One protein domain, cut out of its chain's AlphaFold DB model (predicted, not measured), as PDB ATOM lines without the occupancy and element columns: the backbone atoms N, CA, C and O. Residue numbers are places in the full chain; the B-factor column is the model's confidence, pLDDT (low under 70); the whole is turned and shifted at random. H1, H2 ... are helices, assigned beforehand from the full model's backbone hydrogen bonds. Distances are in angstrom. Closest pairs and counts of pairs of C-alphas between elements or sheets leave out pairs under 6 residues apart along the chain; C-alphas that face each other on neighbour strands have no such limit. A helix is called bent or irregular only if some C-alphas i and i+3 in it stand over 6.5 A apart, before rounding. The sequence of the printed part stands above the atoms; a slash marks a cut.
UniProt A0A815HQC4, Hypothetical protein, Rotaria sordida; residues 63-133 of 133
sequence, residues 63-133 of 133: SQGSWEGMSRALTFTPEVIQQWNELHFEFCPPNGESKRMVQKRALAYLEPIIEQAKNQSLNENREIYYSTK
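Overview. This is residues 63 to 133 of the 133 residues of the protein "Hypothetical protein" of Rotaria sordida (UniProt A0A815HQC4). One long helix, H3, bent near its middle, runs out from a small open head in which the two shorter helices, H1 and H2, and the loops around them make a loose loop at one end of the domain. At the far end of H3 the last residues, 124 to 133, turn back as a tail with no named element. The printed part has 71 residues with three named helices, H1, H2 and H3 in that order, and no named strand; the class is all helix. The whole is extended, with a radius of gyration of the C-alphas of 18.5 A and spans of 54 by 22 by 18 A.

Arrangement. H3, residues 99 to 123, was assigned as one helix by its hydrogen bonds, but it is bent: C-alphas 109 and 112 are 6.7 A apart. Its arms H3a, residues 99 to 109, and H3b, residues 112 to 123, stand at a steep tilt of 45 degrees. Residues 104 to 116, which belong to H3, stand free. H2, residues 78 to 87, is apart from both arms. H1, residues 72 to 75, is apart from both arms too, and H1 and H2 meet only through their link. In H2, H3a and H3b every O i to N i+4 pair is within hydrogen-bond range; H1 is too short for such a pair.

Along the chain. H3a is 15.4 A long from C-alpha 99 at (-10.258, 41.178, 17.292), and H3b is 16.6 A long and ends at C-alpha 123 at (-37.056, 34.630, -4.098). H2 measures 14.2 A, and H1, 5.2 A, begins at C-alpha 72 at (-0.732, 30.845, 28.636).

Size, cuts and confidence. The C-alphas farthest apart in the domain, those of Pro 78 and Glu 124, are 54.1 A apart. The printed part has no cut. The link from H1 to H2 is tight, with 2 residues, and that from H2 to H3 is long, with 11. The mean pLDDT of the printed part is 92.9; residues 130 to 133 are under 70.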
ATOM      1  N   SER A  63      -5.266  34.808  14.879       97.25
ATOM      2  CA  SER A  63      -3.847  34.460  15.000       97.25
ATOM      3  C   SER A  63      -3.288  34.958  16.330       97.25
ATOM      4  O   SER A  63      -3.414  36.137  16.674       97.25
ATOM      5  N   GLN A  64      -2.632  34.057  17.063       96.62
ATOM      6  CA  GLN A  64      -1.880  34.416  18.269       96.62
ATOM      7  C   GLN A  64      -0.426  34.786  17.935       96.62
ATOM      8  O   GLN A  64       0.356  35.105  18.831       96.62
ATOM      9  N   GLY A  65      -0.057  34.760  16.651       96.50
ATOM     10  CA  GLY A  65       1.270  35.106  16.170       96.50
ATOM     11  C   GLY A  65       2.355  34.313  16.888       96.50
ATOM     12  O   GLY A  65       2.320  33.088  16.976       96.50
ATOM     13  N   SER A  66       3.301  35.037  17.473       97.19
ATOM     14  CA  SER A  66       4.458  34.463  18.170       97.19
ATOM     15  C   SER A  66       4.083  33.672  19.430       97.19
ATOM     16  O   SER A  66       4.932  32.988  19.988       97.19
ATOM     17  N   TRP A  67       2.836  33.770  19.900       96.75
ATOM     18  CA  TRP A  67       2.343  33.039  21.070       96.75
ATOM     19  C   TRP A  67       1.751  31.670  20.745       96.75
ATOM     20  O   TRP A  67       1.386  30.927  21.659       96.75
ATOM     21  N   GLU A  68       1.630  31.311  19.470       95.56
ATOM     22  CA  GLU A  68       1.133  29.995  19.086       95.56
ATOM     23  C   GLU A  68       2.029  28.878  19.645       95.56
ATOM     24  O   GLU A  68       3.251  28.897  19.524       95.56
ATOM     25  N   GLY A  69       1.408  27.902  20.315       94.25
ATOM     26  CA  GLY A  69       2.120  26.802  20.976       94.25
ATOM     27  C   GLY A  69       2.759  27.154  22.325       94.25
ATOM     28  O   GLY A  69       3.234  26.253  23.015       94.25
ATOM     29  N   MET A  70       2.738  28.421  22.749       96.06
ATOM     30  CA  MET A  70       3.251  28.821  24.059       96.06
ATOM     31  C   MET A  70       2.239  28.558  25.181       96.06
ATOM     32  O   MET A  70       1.021  28.600  24.993       96.06
ATOM     33  N   SER A  71       2.750  28.333  26.395       95.69
ATOM     34  CA  SER A  71       1.910  28.274  27.594       95.69
ATOM     35  C   SER A  71       1.286  29.635  27.880       95.69
ATOM     36  O   SER A  71       1.974  30.656  27.877       95.69
ATOM     37  N   ARG A  72      -0.002  29.636  28.237       92.31
ATOM     38  CA  ARG A  72      -0.732  30.845  28.636       92.31
ATOM     39  C   ARG A  72      -0.042  31.597  29.781       92.31
ATOM     40  O   ARG A  72      -0.081  32.819  29.804       92.31
ATOM     41  N   ALA A  73       0.607  30.881  30.700       93.38
ATOM     42  CA  ALA A  73       1.325  31.484  31.825       93.38
ATOM     43  C   ALA A  73       2.551  32.309  31.393       93.38
ATOM     44  O   ALA A  73       2.958  33.208  32.119       93.38
ATOM     45  N   LEU A  74       3.131  32.012  30.225       93.56
ATOM     46  CA  LEU A  74       4.271  32.750  29.673       93.56
ATOM     47  C   LEU A  74       3.836  33.950  28.825       93.56
ATOM     48  O   LEU A  74       4.623  34.870  28.631       93.56
ATOM     49  N   THR A  75       2.612  33.930  28.297       94.31
ATOM     50  CA  THR A  75       2.124  34.946  27.356       94.31
ATOM     51  C   THR A  75       1.200  35.969  28.009       94.31
ATOM     52  O   THR A  75       1.280  37.146  27.680       94.31
ATOM     53  N   PHE A  76       0.369  35.571  28.977       93.25
ATOM     54  CA  PHE A  76      -0.551  36.459  29.698       93.25
ATOM     55  C   PHE A  76       0.045  36.908  31.040       93.25
ATOM     56  O   PHE A  76      -0.446  36.524  32.103       93.25
ATOM     57  N   THR A  77       1.110  37.712  30.995       96.12
ATOM     58  CA  THR A  77       1.651  38.377  32.194       96.12
ATOM     59  C   THR A  77       0.673  39.444  32.716       96.12
ATOM     60  O   THR A  77      -0.218  39.865  31.969       96.12
ATOM     61  N   PRO A  78       0.800  39.913  33.972       97.06
ATOM     62  CA  PRO A  78      -0.048  40.986  34.496       97.06
ATOM     63  C   PRO A  78      -0.065  42.242  33.611       97.06
ATOM     64  O   PRO A  78      -1.129  42.810  33.377       97.06
ATOM     65  N   GLU A  79       1.084  42.624  33.053       96.12
ATOM     66  CA  GLU A  79       1.227  43.782  32.164       96.12
ATOM     67  C   GLU A  79       0.480  43.565  30.845       96.12
ATOM     68  O   GLU A  79      -0.250  44.440  30.384       96.12
ATOM     69  N   VAL A  80       0.604  42.373  30.253       95.62
ATOM     70  CA  VAL A  80      -0.143  42.000  29.044       95.62
ATOM     71  C   VAL A  80      -1.647  41.999  29.308       95.62
ATOM     72  O   VAL A  80      -2.422  42.471  28.479       95.62
ATOM     73  N   ILE A  81      -2.077  41.470  30.455       95.75
ATOM     74  CA  ILE A  81      -3.492  41.451  30.839       95.75
ATOM     75  C   ILE A  81      -4.013  42.881  31.000       95.75
ATOM     76  O   ILE A  81      -5.113  43.177  30.533       95.75
ATOM     77  N   GLN A  82      -3.230  43.777  31.603       97.19
ATOM     78  CA  GLN A  82      -3.577  45.191  31.693       97.19
ATOM     79  C   GLN A  82      -3.732  45.814  30.298       97.19
ATOM     80  O   GLN A  82      -4.779  46.389  30.010       97.19
ATOM     81  N   GLN A  83      -2.758  45.625  29.402       96.31
ATOM     82  CA  GLN A  83      -2.842  46.119  28.022       96.31
ATOM     83  C   GLN A  83      -4.062  45.565  27.284       96.31
ATOM     84  O   GLN A  83      -4.728  46.285  26.544       96.31
ATOM     85  N   TRP A  84      -4.384  44.288  27.482       94.62
ATOM     86  CA  TRP A  84      -5.567  43.685  26.886       94.62
ATOM     87  C   TRP A  84      -6.861  44.322  27.411       94.62
ATOM     88  O   TRP A  84      -7.776  44.587  26.626       94.62
ATOM     89  N   ASN A  85      -6.927  44.618  28.710       95.62
ATOM     90  CA  ASN A  85      -8.058  45.314  29.316       95.62
ATOM     91  C   ASN A  85      -8.188  46.767  28.844       95.62
ATOM     92  O   ASN A  85      -9.300  47.269  28.805       95.62
ATOM     93  N   GLU A  86      -7.096  47.432  28.471       97.25
ATOM     94  CA  GLU A  86      -7.125  48.807  27.953       97.25
ATOM     95  C   GLU A  86      -7.463  48.854  26.453       97.25
ATOM     96  O   GLU A  86      -8.289  49.651  26.011       97.25
ATOM     97  N   LEU A  87      -6.842  47.980  25.657       96.50
ATOM     98  CA  LEU A  87      -6.947  47.991  24.194       96.50
ATOM     99  C   LEU A  87      -8.161  47.216  23.666       96.50
ATOM    100  O   LEU A  87      -8.587  47.437  22.533       96.50
ATOM    101  N   HIS A  88      -8.723  46.298  24.456       94.50
ATOM    102  CA  HIS A  88      -9.901  45.498  24.122       94.50
ATOM    103  C   HIS A  88      -9.855  44.858  22.719       94.50
ATOM    104  O   HIS A  88      -9.239  43.811  22.525       94.50
ATOM    105  N   PHE A  89     -10.559  45.450  21.746       95.75
ATOM    106  CA  PHE A  89     -10.653  44.962  20.369       95.75
ATOM    107  C   PHE A  89      -9.408  45.264  19.531       95.75
ATOM    108  O   PHE A  89      -9.190  44.575  18.531       95.75
ATOM    109  N   GLU A  90      -8.600  46.240  19.945       97.88
ATOM    110  CA  GLU A  90      -7.334  46.596  19.295       97.88
ATOM    111  C   GLU A  90      -6.159  45.764  19.791       97.88
ATOM    112  O   GLU A  90      -5.120  45.743  19.134       97.88
ATOM    113  N   PHE A  91      -6.303  45.080  20.932       97.56
ATOM    114  CA  PHE A  91      -5.220  44.276  21.481       97.56
ATOM    115  C   PHE A  91      -4.760  43.243  20.451       97.56
ATOM    116  O   PHE A  91      -5.571  42.463  19.945       97.56
ATOM    117  N   CYS A  92      -3.459  43.230  20.181       97.00
ATOM    118  CA  CYS A  92      -2.834  42.336  19.225       97.00
ATOM    119  C   CYS A  92      -1.669  41.602  19.904       97.00
ATOM    120  O   CYS A  92      -0.777  42.267  20.442       97.00
ATOM    121  N   PRO A  93      -1.643  40.259  19.891       95.88
ATOM    122  CA  PRO A  93      -0.461  39.524  20.305       95.88
ATOM    123  C   PRO A  93       0.688  39.775  19.306       95.88
ATOM    124  O   PRO A  93       0.439  40.109  18.144       95.88
ATOM    125  N   PRO A  94       1.960  39.614  19.710       95.81
ATOM    126  CA  PRO A  94       3.100  39.892  18.839       95.81
ATOM    127  C   PRO A  94       3.045  39.095  17.528       95.81
ATOM    128  O   PRO A  94       3.076  37.863  17.548       95.81
ATOM    129  N   ASN A  95       3.022  39.792  16.387       97.00
ATOM    130  CA  ASN A  95       2.868  39.215  15.040       97.00
ATOM    131  C   ASN A  95       1.559  38.430  14.814       97.00
ATOM    132  O   ASN A  95       1.517  37.563  13.944       97.00
ATOM    133  N   GLY A  96       0.516  38.677  15.609       97.00
ATOM    134  CA  GLY A  96      -0.794  38.051  15.435       97.00
ATOM    135  C   GLY A  96      -1.849  39.019  14.910       97.00
ATOM    136  O   GLY A  96      -1.550  39.960  14.173       97.00
ATOM    137  N   GLU A  97      -3.101  38.775  15.288       98.00
ATOM    138  CA  GLU A  97      -4.247  39.595  14.891       98.00
ATOM    139  C   GLU A  97      -4.955  40.189  16.108       98.00
ATOM    140  O   GLU A  97      -5.063  39.542  17.149       98.00
ATOM    141  N   SER A  98      -5.523  41.387  15.958       98.12
ATOM    142  CA  SER A  98      -6.507  41.911  16.908       98.12
ATOM    143  C   SER A  98      -7.917  41.417  16.586       98.12
ATOM    144  O   SER A  98      -8.213  41.009  15.458       98.12
ATOM    145  N   LYS A  99      -8.844  41.511  17.548       97.56
ATOM    146  CA  LYS A  99     -10.258  41.178  17.292       97.56
ATOM    147  C   LYS A  99     -10.855  42.048  16.187       97.56
ATOM    148  O   LYS A  99     -11.669  41.553  15.410       97.56
ATOM    149  N   ARG A 100     -10.444  43.321  16.080       98.19
ATOM    150  CA  ARG A 100     -10.870  44.202  14.981       98.19
ATOM    151  C   ARG A 100     -10.408  43.679  13.622       98.19
ATOM    152  O   ARG A 100     -11.189  43.712  12.675       98.19
ATOM    153  N   MET A 101      -9.170  43.195  13.515       98.38
ATOM    154  CA  MET A 101      -8.644  42.632  12.265       98.38
ATOM    155  C   MET A 101      -9.429  41.384  11.850       98.38
ATOM    156  O   MET A 101      -9.898  41.315  10.714       98.38
ATOM    157  N   VAL A 102      -9.662  40.466  12.795       98.12
ATOM    158  CA  VAL A 102     -10.462  39.250  12.566       98.12
ATOM    159  C   VAL A 102     -11.884  39.603  12.137       98.12
ATOM    160  O   VAL A 102     -12.374  39.086  11.135       98.12
ATOM    161  N   GLN A 103     -12.538  40.523  12.851       98.06
ATOM    162  CA  GLN A 103     -13.879  40.987  12.506       98.06
ATOM    163  C   GLN A 103     -13.914  41.573  11.093       98.06
ATOM    164  O   GLN A 103     -14.798  41.227  10.316       98.06
ATOM    165  N   LYS A 104     -12.955  42.442  10.748       98.19
ATOM    166  CA  LYS A 104     -12.902  43.089   9.435       98.19
ATOM    167  C   LYS A 104     -12.806  42.062   8.308       98.19
ATOM    168  O   LYS A 104     -13.577  42.160   7.357       98.19
ATOM    169  N   ARG A 105     -11.900  41.082   8.413       98.06
ATOM    170  CA  ARG A 105     -11.734  40.059   7.367       98.06
ATOM    171  C   ARG A 105     -12.936  39.116   7.276       98.06
ATOM    172  O   ARG A 105     -13.439  38.859   6.187       98.06
ATOM    173  N   ALA A 106     -13.473  38.693   8.423       97.94
ATOM    174  CA  ALA A 106     -14.616  37.791   8.465       97.94
ATOM    175  C   ALA A 106     -15.884  38.455   7.911       97.94
ATOM    176  O   ALA A 106     -16.606  37.825   7.145       97.94
ATOM    177  N   LEU A 107     -16.147  39.724   8.248       97.81
ATOM    178  CA  LEU A 107     -17.292  40.462   7.708       97.81
ATOM    179  C   LEU A 107     -17.145  40.724   6.211       97.81
ATOM    180  O   LEU A 107     -18.082  40.444   5.471       97.81
ATOM    181  N   ALA A 108     -15.966  41.157   5.751       98.31
ATOM    182  CA  ALA A 108     -15.720  41.366   4.324       98.31
ATOM    183  C   ALA A 108     -15.987  40.099   3.487       98.31
ATOM    184  O   ALA A 108     -16.441  40.194   2.350       98.31
ATOM    185  N   TYR A 109     -15.741  38.917   4.060       98.25
ATOM    186  CA  TYR A 109     -16.052  37.634   3.435       98.25
ATOM    187  C   TYR A 109     -17.526  37.221   3.574       98.25
ATOM    188  O   TYR A 109     -18.135  36.760   2.610       98.25
ATOM    189  N   LEU A 110     -18.112  37.359   4.767       97.25
ATOM    190  CA  LEU A 110     -19.445  36.835   5.080       97.25
ATOM    191  C   LEU A 110     -20.588  37.721   4.587       97.25
ATOM    192  O   LEU A 110     -21.613  37.184   4.182       97.25
ATOM    193  N   GLU A 111     -20.447  39.046   4.627       96.81
ATOM    194  CA  GLU A 111     -21.508  39.984   4.238       96.81
ATOM    195  C   GLU A 111     -22.082  39.715   2.838       96.81
ATOM    196  O   GLU A 111     -23.300  39.539   2.745       96.81
ATOM    197  N   PRO A 112     -21.278  39.593   1.760       96.75
ATOM    198  CA  PRO A 112     -21.826  39.300   0.436       96.75
ATOM    199  C   PRO A 112     -22.515  37.927   0.364       96.75
ATOM    200  O   PRO A 112     -23.534  37.792  -0.310       96.75
ATOM    201  N   ILE A 113     -22.009  36.920   1.085       96.12
ATOM    202  CA  ILE A 113     -22.600  35.570   1.113       96.12
ATOM    203  C   ILE A 113     -23.949  35.588   1.837       96.12
ATOM    204  O   ILE A 113     -24.921  34.995   1.371       96.12
ATOM    205  N   ILE A 114     -24.025  36.288   2.970       94.19
ATOM    206  CA  ILE A 114     -25.261  36.463   3.733       94.19
ATOM    207  C   ILE A 114     -26.293  37.207   2.886       94.19
ATOM    208  O   ILE A 114     -27.457  36.812   2.862       94.19
ATOM    209  N   GLU A 115     -25.883  38.255   2.173       94.44
ATOM    210  CA  GLU A 115     -26.783  39.016   1.310       94.44
ATOM    211  C   GLU A 115     -27.311  38.165   0.148       94.44
ATOM    212  O   GLU A 115     -28.511  38.151  -0.128       94.44
ATOM    213  N   GLN A 116     -26.449  37.361  -0.478       94.81
ATOM    214  CA  GLN A 116     -26.868  36.395  -1.492       94.81
ATOM    215  C   GLN A 116     -27.872  35.370  -0.934       94.81
ATOM    216  O   GLN A 116     -28.903  35.121  -1.561       94.81
ATOM    217  N   ALA A 117     -27.613  34.810   0.251       93.31
ATOM    218  CA  ALA A 117     -28.497  33.833   0.889       93.31
ATOM    219  C   ALA A 117     -29.868  34.427   1.267       93.31
ATOM    220  O   ALA A 117     -30.899  33.765   1.124       93.31
ATOM    221  N   LYS A 118     -29.904  35.695   1.703       92.56
ATOM    222  CA  LYS A 118     -31.159  36.422   1.950       92.56
ATOM    223  C   LYS A 118     -31.952  36.603   0.664       92.56
ATOM    224  O   LYS A 118     -33.134  36.279   0.640       92.56
ATOM    225  N   ASN A 119     -31.305  37.057  -0.405       94.19
ATOM    226  CA  ASN A 119     -31.965  37.250  -1.695       94.19
ATOM    227  C   ASN A 119     -32.533  35.934  -2.242       94.19
ATOM    228  O   ASN A 119     -33.671  35.902  -2.704       94.19
ATOM    229  N   GLN A 120     -31.794  34.828  -2.113       94.06
ATOM    230  CA  GLN A 120     -32.307  33.500  -2.452       94.06
ATOM    231  C   GLN A 120     -33.538  33.130  -1.607       94.06
ATOM    232  O   GLN A 120     -34.543  32.682  -2.152       94.06
ATOM    233  N   SER A 121     -33.489  33.364  -0.293       93.50
ATOM    234  CA  SER A 121     -34.614  33.080   0.607       93.50
ATOM    235  C   SER A 121     -35.865  33.882   0.233       93.50
ATOM    236  O   SER A 121     -36.945  33.303   0.148       93.50
ATOM    237  N   LEU A 122     -35.720  35.180  -0.065       93.62
ATOM    238  CA  LEU A 122     -36.827  36.031  -0.520       93.62
ATOM    239  C   LEU A 122     -37.437  35.520  -1.830       93.62
ATOM    240  O   LEU A 122     -38.655  35.406  -1.930       93.62
ATOM    241  N   ASN A 123     -36.601  35.157  -2.807       94.69
ATOM    242  CA  ASN A 123     -37.056  34.630  -4.098       94.69
ATOM    243  C   ASN A 123     -37.825  33.307  -3.959       94.69
ATOM    244  O   ASN A 123     -38.724  33.018  -4.746       94.69
ATOM    245  N   GLU A 124     -37.487  32.509  -2.949       94.81
ATOM    246  CA  GLU A 124     -38.147  31.241  -2.634       94.81
ATOM    247  C   GLU A 124     -39.290  31.392  -1.609       94.81
ATOM    248  O   GLU A 124     -39.851  30.390  -1.168       94.81
ATOM    249  N   ASN A 125     -39.663  32.625  -1.239       94.19
ATOM    250  CA  ASN A 125     -40.678  32.945  -0.224       94.19
ATOM    251  C   ASN A 125     -40.410  32.304   1.154       94.19
ATOM    252  O   ASN A 125     -41.342  31.948   1.879       94.19
ATOM    253  N   ARG A 126     -39.136  32.141   1.526       91.75
ATOM    254  CA  ARG A 126     -38.714  31.664   2.849       91.75
ATOM    255  C   ARG A 126     -38.618  32.831   3.831       91.75
ATOM    256  O   ARG A 126     -38.067  33.880   3.502       91.75
ATOM    257  N   GLU A 127     -39.121  32.637   5.050       88.06
ATOM    258  CA  GLU A 127     -38.987  33.634   6.119       88.06
ATOM    259  C   GLU A 127     -37.513  33.870   6.479       88.06
ATOM    260  O   GLU A 127     -36.733  32.929   6.636       88.06
ATOM    261  N   ILE A 128     -37.145  35.142   6.651       84.81
ATOM    262  CA  ILE A 128     -35.819  35.546   7.121       84.81
ATOM    263  C   ILE A 128     -35.938  35.977   8.577       84.81
ATOM    264  O   ILE A 128     -36.507  37.024   8.886       84.81
ATOM    265  N   TYR A 129     -35.349  35.190   9.473       78.62
ATOM    266  CA  TYR A 129     -35.243  35.552  10.880       78.62
ATOM    267  C   TYR A 129     -34.012  36.425  11.099       78.62
ATOM    268  O   TYR A 129     -32.872  35.990  10.926       78.62
ATOM    269  N   TYR A 130     -34.240  37.660  11.529       69.94
ATOM    270  CA  TYR A 130     -33.181  38.482  12.090       69.94
ATOM    271  C   TYR A 130     -33.013  38.085  13.554       69.94
ATOM    272  O   TYR A 130     -33.944  38.223  14.345       69.94
ATOM    273  N   SER A 131     -31.832  37.593  13.931       55.62
ATOM    274  CA  SER A 131     -31.492  37.469  15.346       55.62
ATOM    275  C   SER A 131     -31.379  38.883  15.912       55.62
ATOM    276  O   SER A 131     -30.361  39.548  15.714       55.62
ATOM    277  N   THR A 132     -32.417  39.361  16.596       40.91
ATOM    278  CA  THR A 132     -32.290  40.511  17.493       40.91
ATOM    279  C   THR A 132     -31.279  40.125  18.567       40.91
ATOM    280  O   THR A 132     -31.478  39.128  19.263       40.91
ATOM    281  N   LYS A 133     -30.152  40.838  18.609       39.94
ATOM    282  CA  LYS A 133     -29.204  40.748  19.723       39.94
ATOM    283  C   LYS A 133     -29.828  41.311  20.990       39.94
ATOM    284  O   LYS A 133     -30.595  42.290  20.859       39.94
TER     285      LYS A 133